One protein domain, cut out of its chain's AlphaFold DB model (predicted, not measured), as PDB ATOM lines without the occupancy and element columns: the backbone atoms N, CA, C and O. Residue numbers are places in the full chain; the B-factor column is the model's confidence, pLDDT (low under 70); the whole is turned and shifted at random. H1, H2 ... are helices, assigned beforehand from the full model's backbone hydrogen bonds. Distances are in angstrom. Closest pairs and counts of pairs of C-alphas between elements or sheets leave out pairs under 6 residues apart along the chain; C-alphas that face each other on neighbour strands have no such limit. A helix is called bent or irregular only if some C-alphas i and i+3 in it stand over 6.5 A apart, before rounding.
ATOM      1  N   LYS A   7      31.761  58.746   1.619       78.38
ATOM      2  CA  LYS A   7      33.134  58.697   2.147       78.38
ATOM      3  C   LYS A   7      33.625  57.272   2.373       78.38
ATOM      4  O   LYS A   7      34.787  56.977   2.112       78.38
ATOM      5  N   VAL A   8      32.745  56.401   2.854       80.12
ATOM      6  CA  VAL A   8      33.059  54.995   3.107       80.12
ATOM      7  C   VAL A   8      33.269  54.282   1.774       80.12
ATOM      8  O   VAL A   8      34.283  53.614   1.601       80.12
ATOM      9  N   THR A   9      32.397  54.511   0.790       81.44
ATOM     10  CA  THR A   9      32.546  53.954  -0.565       81.44
ATOM     11  C   THR A   9      33.872  54.353  -1.216       81.44
ATOM     12  O   THR A   9      34.580  53.492  -1.732       81.44
ATOM     13  N   VAL A  10      34.270  55.626  -1.105       85.44
ATOM     14  CA  VAL A  10      35.571  56.105  -1.608       85.44
ATOM     15  C   VAL A  10      36.739  55.378  -0.934       85.44
ATOM     16  O   VAL A  10      37.710  55.033  -1.603       85.44
ATOM     17  N   GLN A  11      36.655  55.094   0.369       82.44
ATOM     18  CA  GLN A  11      37.690  54.331   1.074       82.44
ATOM     19  C   GLN A  11      37.768  52.878   0.592       82.44
ATOM     20  O   GLN A  11      38.870  52.366   0.407       82.44
ATOM     21  N   PHE A  12      36.627  52.226   0.347       84.50
ATOM     22  CA  PHE A  12      36.591  50.884  -0.242       84.50
ATOM     23  C   PHE A  12      37.260  50.848  -1.625       84.50
ATOM     24  O   PHE A  12      38.043  49.939  -1.895       84.50
ATOM     25  N   ASP A  13      37.002  51.844  -2.473       85.06
ATOM     26  CA  ASP A  13      37.584  51.925  -3.820       85.06
ATOM     27  C   ASP A  13      39.089  52.230  -3.791       85.06
ATOM     28  O   ASP A  13      39.859  51.626  -4.538       85.06
ATOM     29  N   GLN A  14      39.536  53.099  -2.878       84.69
ATOM     30  CA  GLN A  14      40.962  53.359  -2.653       84.69
ATOM     31  C   GLN A  14      41.711  52.098  -2.208       84.69
ATOM     32  O   GLN A  14      42.814  51.834  -2.682       84.69
ATOM     33  N   ILE A  15      41.112  51.305  -1.314       81.44
ATOM     34  CA  ILE A  15      41.695  50.036  -0.862       81.44
ATOM     35  C   ILE A  15      41.723  49.025  -2.012       81.44
ATOM     36  O   ILE A  15      42.747  48.386  -2.227       81.44
ATOM     37  N   ALA A  16      40.635  48.903  -2.773       85.00
ATOM     38  CA  ALA A  16      40.574  48.007  -3.923       85.00
ATOM     39  C   ALA A  16      41.667  48.327  -4.956       85.00
ATOM     40  O   ALA A  16      42.352  47.418  -5.420       85.00
ATOM     41  N   HIS A  17      41.884  49.611  -5.258       85.38
ATOM     42  CA  HIS A  17      42.931  50.038  -6.184       85.38
ATOM     43  C   HIS A  17      44.345  49.796  -5.635       85.38
ATOM     44  O   HIS A  17      45.201  49.301  -6.354       85.38
ATOM     45  N   ALA A  18      44.598  50.067  -4.353       81.12
ATOM     46  CA  ALA A  18      45.913  49.814  -3.757       81.12
ATOM     47  C   ALA A  18      46.298  48.321  -3.773       81.12
ATOM     48  O   ALA A  18      47.469  47.973  -3.904       81.12
ATOM     49  N   TYR A  19      45.311  47.430  -3.645       80.44
ATOM     50  CA  TYR A  19      45.535  45.986  -3.612       80.44
ATOM     51  C   TYR A  19      45.495  45.332  -5.003       80.44
ATOM     52  O   TYR A  19      45.929  44.186  -5.118       80.44
ATOM     53  N   SER A  20      45.037  46.020  -6.063       81.44
ATOM     54  CA  SER A  20      44.979  45.444  -7.418       81.44
ATOM     55  C   SER A  20      46.357  45.054  -7.937       81.44
ATOM     56  O   SER A  20      46.534  43.937  -8.423       81.44
ATOM     57  N   ASP A  21      47.342  45.929  -7.751       77.12
ATOM     58  CA  ASP A  21      48.706  45.715  -8.242       77.12
ATOM     59  C   ASP A  21      49.373  44.544  -7.510       77.12
ATOM     60  O   ASP A  21      50.074  43.731  -8.113       77.12
ATOM     61  N   VAL A  22      49.091  44.403  -6.212       75.62
ATOM     62  CA  VAL A  22      49.607  43.319  -5.364       75.62
ATOM     63  C   VAL A  22      48.967  41.978  -5.726       75.62
ATOM     64  O   VAL A  22      49.668  40.975  -5.852       75.62
ATOM     65  N   VAL A  23      47.645  41.951  -5.927       77.06
ATOM     66  CA  VAL A  23      46.898  40.756  -6.361       77.06
ATOM     67  C   VAL A  23      47.386  40.296  -7.736       77.06
ATOM     68  O   VAL A  23      47.637  39.106  -7.931       77.06
ATOM     69  N   GLN A  24      47.601  41.233  -8.664       77.75
ATOM     70  CA  GLN A  24      48.118  40.934  -9.998       77.75
ATOM     71  C   GLN A  24      49.569  40.438  -9.958       77.75
ATOM     72  O   GLN A  24      49.882  39.431 -10.593       77.75
ATOM     73  N   ALA A  25      50.445  41.080  -9.179       69.88
ATOM     74  CA  ALA A  25      51.827  40.636  -8.991       69.88
ATOM     75  C   ALA A  25      51.914  39.247  -8.334       69.88
ATOM     76  O   ALA A  25      52.832  38.479  -8.616       69.88
ATOM     77  N   ALA A  26      50.937  38.901  -7.491       67.56
ATOM     78  CA  ALA A  26      50.800  37.578  -6.890       67.56
ATOM     79  C   ALA A  26      50.214  36.517  -7.846       67.56
ATOM     80  O   ALA A  26      50.132  35.349  -7.467       67.56
ATOM     81  N   GLY A  27      49.802  36.894  -9.065       72.31
ATOM     82  CA  GLY A  27      49.184  35.990 -10.040       72.31
ATOM     83  C   GLY A  27      47.780  35.525  -9.646       72.31
ATOM     84  O   GLY A  27      47.338  34.460 -10.076       72.31
ATOM     85  N   LEU A  28      47.092  36.291  -8.798       75.12
ATOM     86  CA  LEU A  28      45.784  35.939  -8.260       75.12
ATOM     87  C   LEU A  28      44.638  36.536  -9.092       75.12
ATOM     88  O   LEU A  28      44.811  37.574  -9.735       75.12
ATOM     89  N   PRO A  29      43.440  35.922  -9.066       80.31
ATOM     90  CA  PRO A  29      42.273  36.479  -9.733       80.31
ATOM     91  C   PRO A  29      41.880  37.826  -9.120       80.31
ATOM     92  O   PRO A  29      41.640  37.920  -7.915       80.31
ATOM     93  N   VAL A  30      41.712  38.847  -9.963       74.94
ATOM     94  CA  VAL A  30      41.264  40.189  -9.541       74.94
ATOM     95  C   VAL A  30      39.897  40.141  -8.838       74.94
ATOM     96  O   VAL A  30      39.651  40.914  -7.916       74.94
ATOM     97  N   GLY A  31      39.053  39.156  -9.175       81.69
ATOM     98  CA  GLY A  31      37.746  38.938  -8.540       81.69
ATOM     99  C   GLY A  31      37.786  38.617  -7.038       81.69
ATOM    100  O   GLY A  31      36.749  38.676  -6.383       81.69
ATOM    101  N   ILE A  32      38.961  38.329  -6.458       81.69
ATOM    102  CA  ILE A  32      39.121  38.224  -4.997       81.69
ATOM    103  C   ILE A  32      38.810  39.566  -4.319       81.69
ATOM    104  O   ILE A  32      38.256  39.582  -3.221       81.69
ATOM    105  N   ILE A  33      39.118  40.690  -4.974       83.75
ATOM    106  CA  ILE A  33      38.868  42.022  -4.418       83.75
ATOM    107  C   ILE A  33      37.369  42.282  -4.293       83.75
ATOM    108  O   ILE A  33      36.909  42.712  -3.235       83.75
ATOM    109  N   ASP A  34      36.607  41.947  -5.331       86.00
ATOM    110  CA  ASP A  34      35.154  42.109  -5.344       86.00
ATOM    111  C   ASP A  34      34.468  41.189  -4.329       86.00
ATOM    112  O   ASP A  34      33.554  41.621  -3.626       86.00
ATOM    113  N   ALA A  35      34.956  39.952  -4.180       85.00
ATOM    114  CA  ALA A  35      34.470  39.022  -3.163       85.00
ATOM    115  C   ALA A  35      34.726  39.550  -1.738       85.00
ATOM    116  O   ALA A  35      33.806  39.626  -0.926       85.00
ATOM    117  N   CYS A  36      35.950  40.001  -1.443       85.19
ATOM    118  CA  CYS A  36      36.280  40.581  -0.139       85.19
ATOM    119  C   CYS A  36      35.513  41.883   0.138       85.19
ATOM    120  O   CYS A  36      35.187  42.162   1.291       85.19
ATOM    121  N   LYS A  37      35.223  42.681  -0.895       86.44
ATOM    122  CA  LYS A  37      34.438  43.917  -0.790       86.44
ATOM    123  C   LYS A  37      32.961  43.640  -0.505       86.44
ATOM    124  O   LYS A  37      32.364  44.391   0.259       86.44
ATOM    125  N   ALA A  38      32.393  42.573  -1.068       84.94
ATOM    126  CA  ALA A  38      31.011  42.168  -0.811       84.94
ATOM    127  C   ALA A  38      30.783  41.716   0.646       84.94
ATOM    128  O   ALA A  38      29.729  42.004   1.213       84.94
ATOM    129  N   ASP A  39      31.782  41.071   1.256       83.38
ATOM    130  CA  ASP A  39      31.697  40.528   2.621       83.38
ATOM    131  C   ASP A  39      32.117  41.523   3.721       83.38
ATOM    132  O   ASP A  39      31.909  41.281   4.913       83.38
ATOM    133  N   ALA A  40      32.746  42.642   3.356       85.69
ATOM    134  CA  ALA A  40      33.329  43.575   4.313       85.69
ATOM    135  C   ALA A  40      32.295  44.552   4.902       85.69
ATOM    136  O   ALA A  40      31.628  45.303   4.192       85.69
ATOM    137  N   LEU A  41      32.227  44.597   6.236       85.19
ATOM    138  CA  LEU A  41      31.355  45.510   6.988       85.19
ATOM    139  C   LEU A  41      31.981  46.898   7.198       85.19
ATOM    140  O   LEU A  41      31.272  47.868   7.464       85.19
ATOM    141  N   SER A  42      33.305  47.001   7.070       85.50
ATOM    142  CA  SER A  42      34.060  48.247   7.185       85.50
ATOM    143  C   SER A  42      35.299  48.245   6.274       85.50
ATOM    144  O   SER A  42      35.771  47.175   5.874       85.50
ATOM    145  N   PRO A  43      35.878  49.422   5.964       81.00
ATOM    146  CA  PRO A  43      37.127  49.516   5.202       81.00
ATOM    147  C   PRO A  43      38.287  48.735   5.842       81.00
ATOM    148  O   PRO A  43      39.106  48.136   5.146       81.00
ATOM    149  N   ASP A  44      38.345  48.687   7.173       81.44
ATOM    150  CA  ASP A  44      39.374  47.924   7.885       81.44
ATOM    151  C   ASP A  44      39.138  46.414   7.823       81.44
ATOM    152  O   ASP A  44      40.102  45.644   7.849       81.44
ATOM    153  N   ASP A  45      37.883  45.977   7.715       79.44
ATOM    154  CA  ASP A  45      37.557  44.569   7.484       79.44
ATOM    155  C   ASP A  45      37.927  44.150   6.060       79.44
ATOM    156  O   ASP A  45      38.479  43.063   5.878       79.44
ATOM    157  N   LEU A  46      37.739  45.032   5.068       84.06
ATOM    158  CA  LEU A  46      38.223  44.798   3.705       84.06
ATOM    159  C   LEU A  46      39.744  44.613   3.689       84.06
ATOM    160  O   LEU A  46      40.232  43.610   3.168       84.06
ATOM    161  N   ARG A  47      40.500  45.539   4.298       80.81
ATOM    162  CA  ARG A  47      41.971  45.446   4.382       80.81
ATOM    163  C   ARG A  47      42.414  44.140   5.027       80.81
ATOM    164  O   ARG A  47      43.288  43.453   4.496       80.81
ATOM    165  N   ARG A  48      41.798  43.773   6.154       80.06
ATOM    166  CA  ARG A  48      42.117  42.535   6.876       80.06
ATOM    167  C   ARG A  48      41.790  41.289   6.056       80.06
ATOM    168  O   ARG A  48      42.606  40.370   6.020       80.06
ATOM    169  N   SER A  49      40.641  41.263   5.382       79.88
ATOM    170  CA  SER A  49      40.220  40.141   4.537       79.88
ATOM    171  C   SER A  49      41.159  39.953   3.341       79.88
ATOM    172  O   SER A  49      41.699  38.862   3.158       79.88
ATOM    173  N   LEU A  50      41.463  41.032   2.608       81.00
ATOM    174  CA  LEU A  50      42.410  41.015   1.485       81.00
ATOM    175  C   LEU A  50      43.803  40.573   1.919       81.00
ATOM    176  O   LEU A  50      44.393  39.686   1.306       81.00
ATOM    177  N   THR A  51      44.306  41.137   3.018       80.38
ATOM    178  CA  THR A  51      45.609  40.763   3.578       80.38
ATOM    179  C   THR A  51      45.643  39.274   3.913       80.38
ATOM    180  O   THR A  51      46.582  38.581   3.536       80.38
ATOM    181  N   ARG A  52      44.600  38.745   4.562       80.56
ATOM    182  CA  ARG A  52      44.521  37.323   4.910       80.56
ATOM    183  C   ARG A  52      44.502  36.424   3.670       80.56
ATOM    184  O   ARG A  52      45.186  35.403   3.668       80.56
ATOM    185  N   GLN A  53      43.756  36.792   2.628       77.44
ATOM    186  CA  GLN A  53      43.698  36.030   1.374       77.44
ATOM    187  C   GLN A  53      45.040  36.048   0.633       77.44
ATOM    188  O   GLN A  53      45.531  35.002   0.203       77.44
ATOM    189  N   LEU A  54      45.689  37.212   0.559       74.94
ATOM    190  CA  LEU A  54      47.034  37.344   0.004       74.94
ATOM    191  C   LEU A  54      48.039  36.493   0.790       74.94
ATOM    192  O   LEU A  54      48.774  35.703   0.210       74.94
ATOM    193  N   GLN A  55      48.026  36.567   2.121       71.12
ATOM    194  CA  GLN A  55      48.900  35.769   2.984       71.12
ATOM    195  C   GLN A  55      48.705  34.258   2.824       71.12
ATOM    196  O   GLN A  55      49.685  33.511   2.857       71.12
ATOM    197  N   ALA A  56      47.453  33.814   2.691       70.88
ATOM    198  CA  ALA A  56      47.118  32.406   2.523       70.88
ATOM    199  C   ALA A  56      47.593  31.859   1.171       70.88
ATOM    200  O   ALA A  56      47.952  30.685   1.084       70.88
ATOM    201  N   THR A  57      47.627  32.709   0.141       70.25
ATOM    202  CA  THR A  57      47.894  32.280  -1.237       70.25
ATOM    203  C   THR A  57      49.329  32.562  -1.695       70.25
ATOM    204  O   THR A  57      49.827  31.899  -2.603       70.25
ATOM    205  N   LEU A  58      50.047  33.487  -1.045       66.00
ATOM    206  CA  LEU A  58      51.439  33.799  -1.376       66.00
ATOM    207  C   LEU A  58      52.400  32.649  -0.995       66.00
ATOM    208  O   LEU A  58      52.421  32.200   0.164       66.00
ATOM    209  N   PRO A  59      53.286  32.215  -1.914       61.84
ATOM    210  CA  PRO A  59      54.211  31.110  -1.672       61.84
ATOM    211  C   PRO A  59      55.139  31.417  -0.495       61.84
ATOM    212  O   PRO A  59      55.669  32.522  -0.386       61.84
ATOM    213  N   LYS A  60      55.334  30.435   0.403       59.12
ATOM    214  CA  LYS A  60      56.084  30.541   1.683       59.12
ATOM    215  C   LYS A  60      57.520  31.078   1.557       59.12
ATOM    216  O   LYS A  60      58.120  31.417   2.569       59.12
ATOM    217  N   SER A  61      58.050  31.163   0.339       57.66
ATOM    218  CA  SER A  61      59.335  31.773  -0.006       57.66
ATOM    219  C   SER A  61      59.358  33.306   0.103       57.66
ATOM    220  O   SER A  61      60.439  33.883   0.150       57.66
ATOM    221  N   VAL A  62      58.202  33.979   0.163       55.16
ATOM    222  CA  VAL A  62      58.121  35.444   0.314       55.16
ATOM    223  C   VAL A  62      58.233  35.849   1.798       55.16
ATOM    224  O   VAL A  62      57.440  35.337   2.598       55.16
ATOM    225  N   PRO A  63      59.140  36.777   2.185       53.53
ATOM    226  CA  PRO A  63      59.347  37.205   3.573       53.53
ATOM    227  C   PRO A  63      58.074  37.690   4.279       53.53
ATOM    228  O   PRO A  63      57.267  38.419   3.706       53.53
ATOM    229  N   LEU A  64      57.927  37.339   5.563       52.12
ATOM    230  CA  LEU A  64      56.776  37.710   6.401       52.12
ATOM    231  C   LEU A  64      56.575  39.227   6.571       52.12
ATOM    232  O   LEU A  64      55.448  39.659   6.787       52.12
ATOM    233  N   SER A  65      57.622  40.040   6.430       48.75
ATOM    234  CA  SER A  65      57.537  41.507   6.507       48.75
ATOM    235  C   SER A  65      56.816  42.151   5.319       48.75
ATOM    236  O   SER A  65      56.297  43.248   5.458       48.75
ATOM    237  N   VAL A  66      56.734  41.466   4.175       49.12
ATOM    238  CA  VAL A  66      55.919  41.878   3.011       49.12
ATOM    239  C   VAL A  66      54.476  41.369   3.149       49.12
ATOM    240  O   VAL A  66      53.577  41.776   2.424       49.12
ATOM    241  N   ARG A  67      54.234  40.460   4.100       48.62
ATOM    242  CA  ARG A  67      52.935  39.827   4.335       48.62
ATOM    243  C   ARG A  67      52.066  40.588   5.332       48.62
ATOM    244  O   ARG A  67      50.874  40.320   5.366       48.62
TER     245      ARG A  67
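AT A GLANCE: This is residues 7 to 67 of the 148 residues of an uncharacterized protein of Paraburkholderia xenovorans (strain LB400) (UniProt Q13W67). Three helices make a small, rod-shaped bundle, their centres set in a triangle: the long H1 and H3 run side by side the same way, and the short H2 runs back between them in the chain and packs on both. A tail with no named helix, residues 58 to 67, runs on past the end of H3 and folds back. The printed part has 61 residues, with named helices H1, H2 and H3 in that order and no named strand; the class is all helix. It is compact, with a radius of gyration of the C-alphas of 11.4 A and spans of 37 by 18 by 17 A.

IN THESE COORDINATES: H1, residues 7 to 25, begins at C-alpha 7 (33.134, 58.697, 2.147) and is 28.3 A long. It has a kink of 27 degrees near residue 19 and is only just irregular, with C-alphas 18 and 21 6.7 A apart. H2, residues 31 to 39, is 12.8 A long. H3, residues 43 to 57, is 21.3 A long and ends at C-alpha 57 (47.894, 32.280, -1.237).

HOW THE PARTS SIT: H1 touches H2 with residues 12 to 20 alone; the closest C-alphas, of Ala 16 and Ile 33, are 6.2 A apart. These two form a helical hairpin at a shallow tilt of 31 degrees, opposite ways. H1 touches H3, closest at the C-alphas of Phe 12 and Pro 43, 5.6 A, at a shallow tilt of 14 degrees, the same way. H3 touches H2 with residues 46 to 50 alone, closest at the C-alphas of Lys 37 and Leu 46, 5.9 A. H2 and H3 also form a helical hairpin, at a steep tilt of 43 degrees, opposite ways. The helix packing is mostly aligned, but only just: 2 of 3 pairs are at a shallow tilt. Every O i to N i+4 pair is within hydrogen-bond range in H2 and H3, and 13 of 15 are in H1.

THE WHOLE: The two C-alphas farthest apart, of Lys 7 and Ser 61, are 37.6 A apart. The printed part has no cut, and the links H1 to H2 and H2 to H3 are tight. The mean pLDDT of the printed part is 76.1; residues 25 to 26, of which 25 belongs to H1, and residues 58 to 67 are under 70.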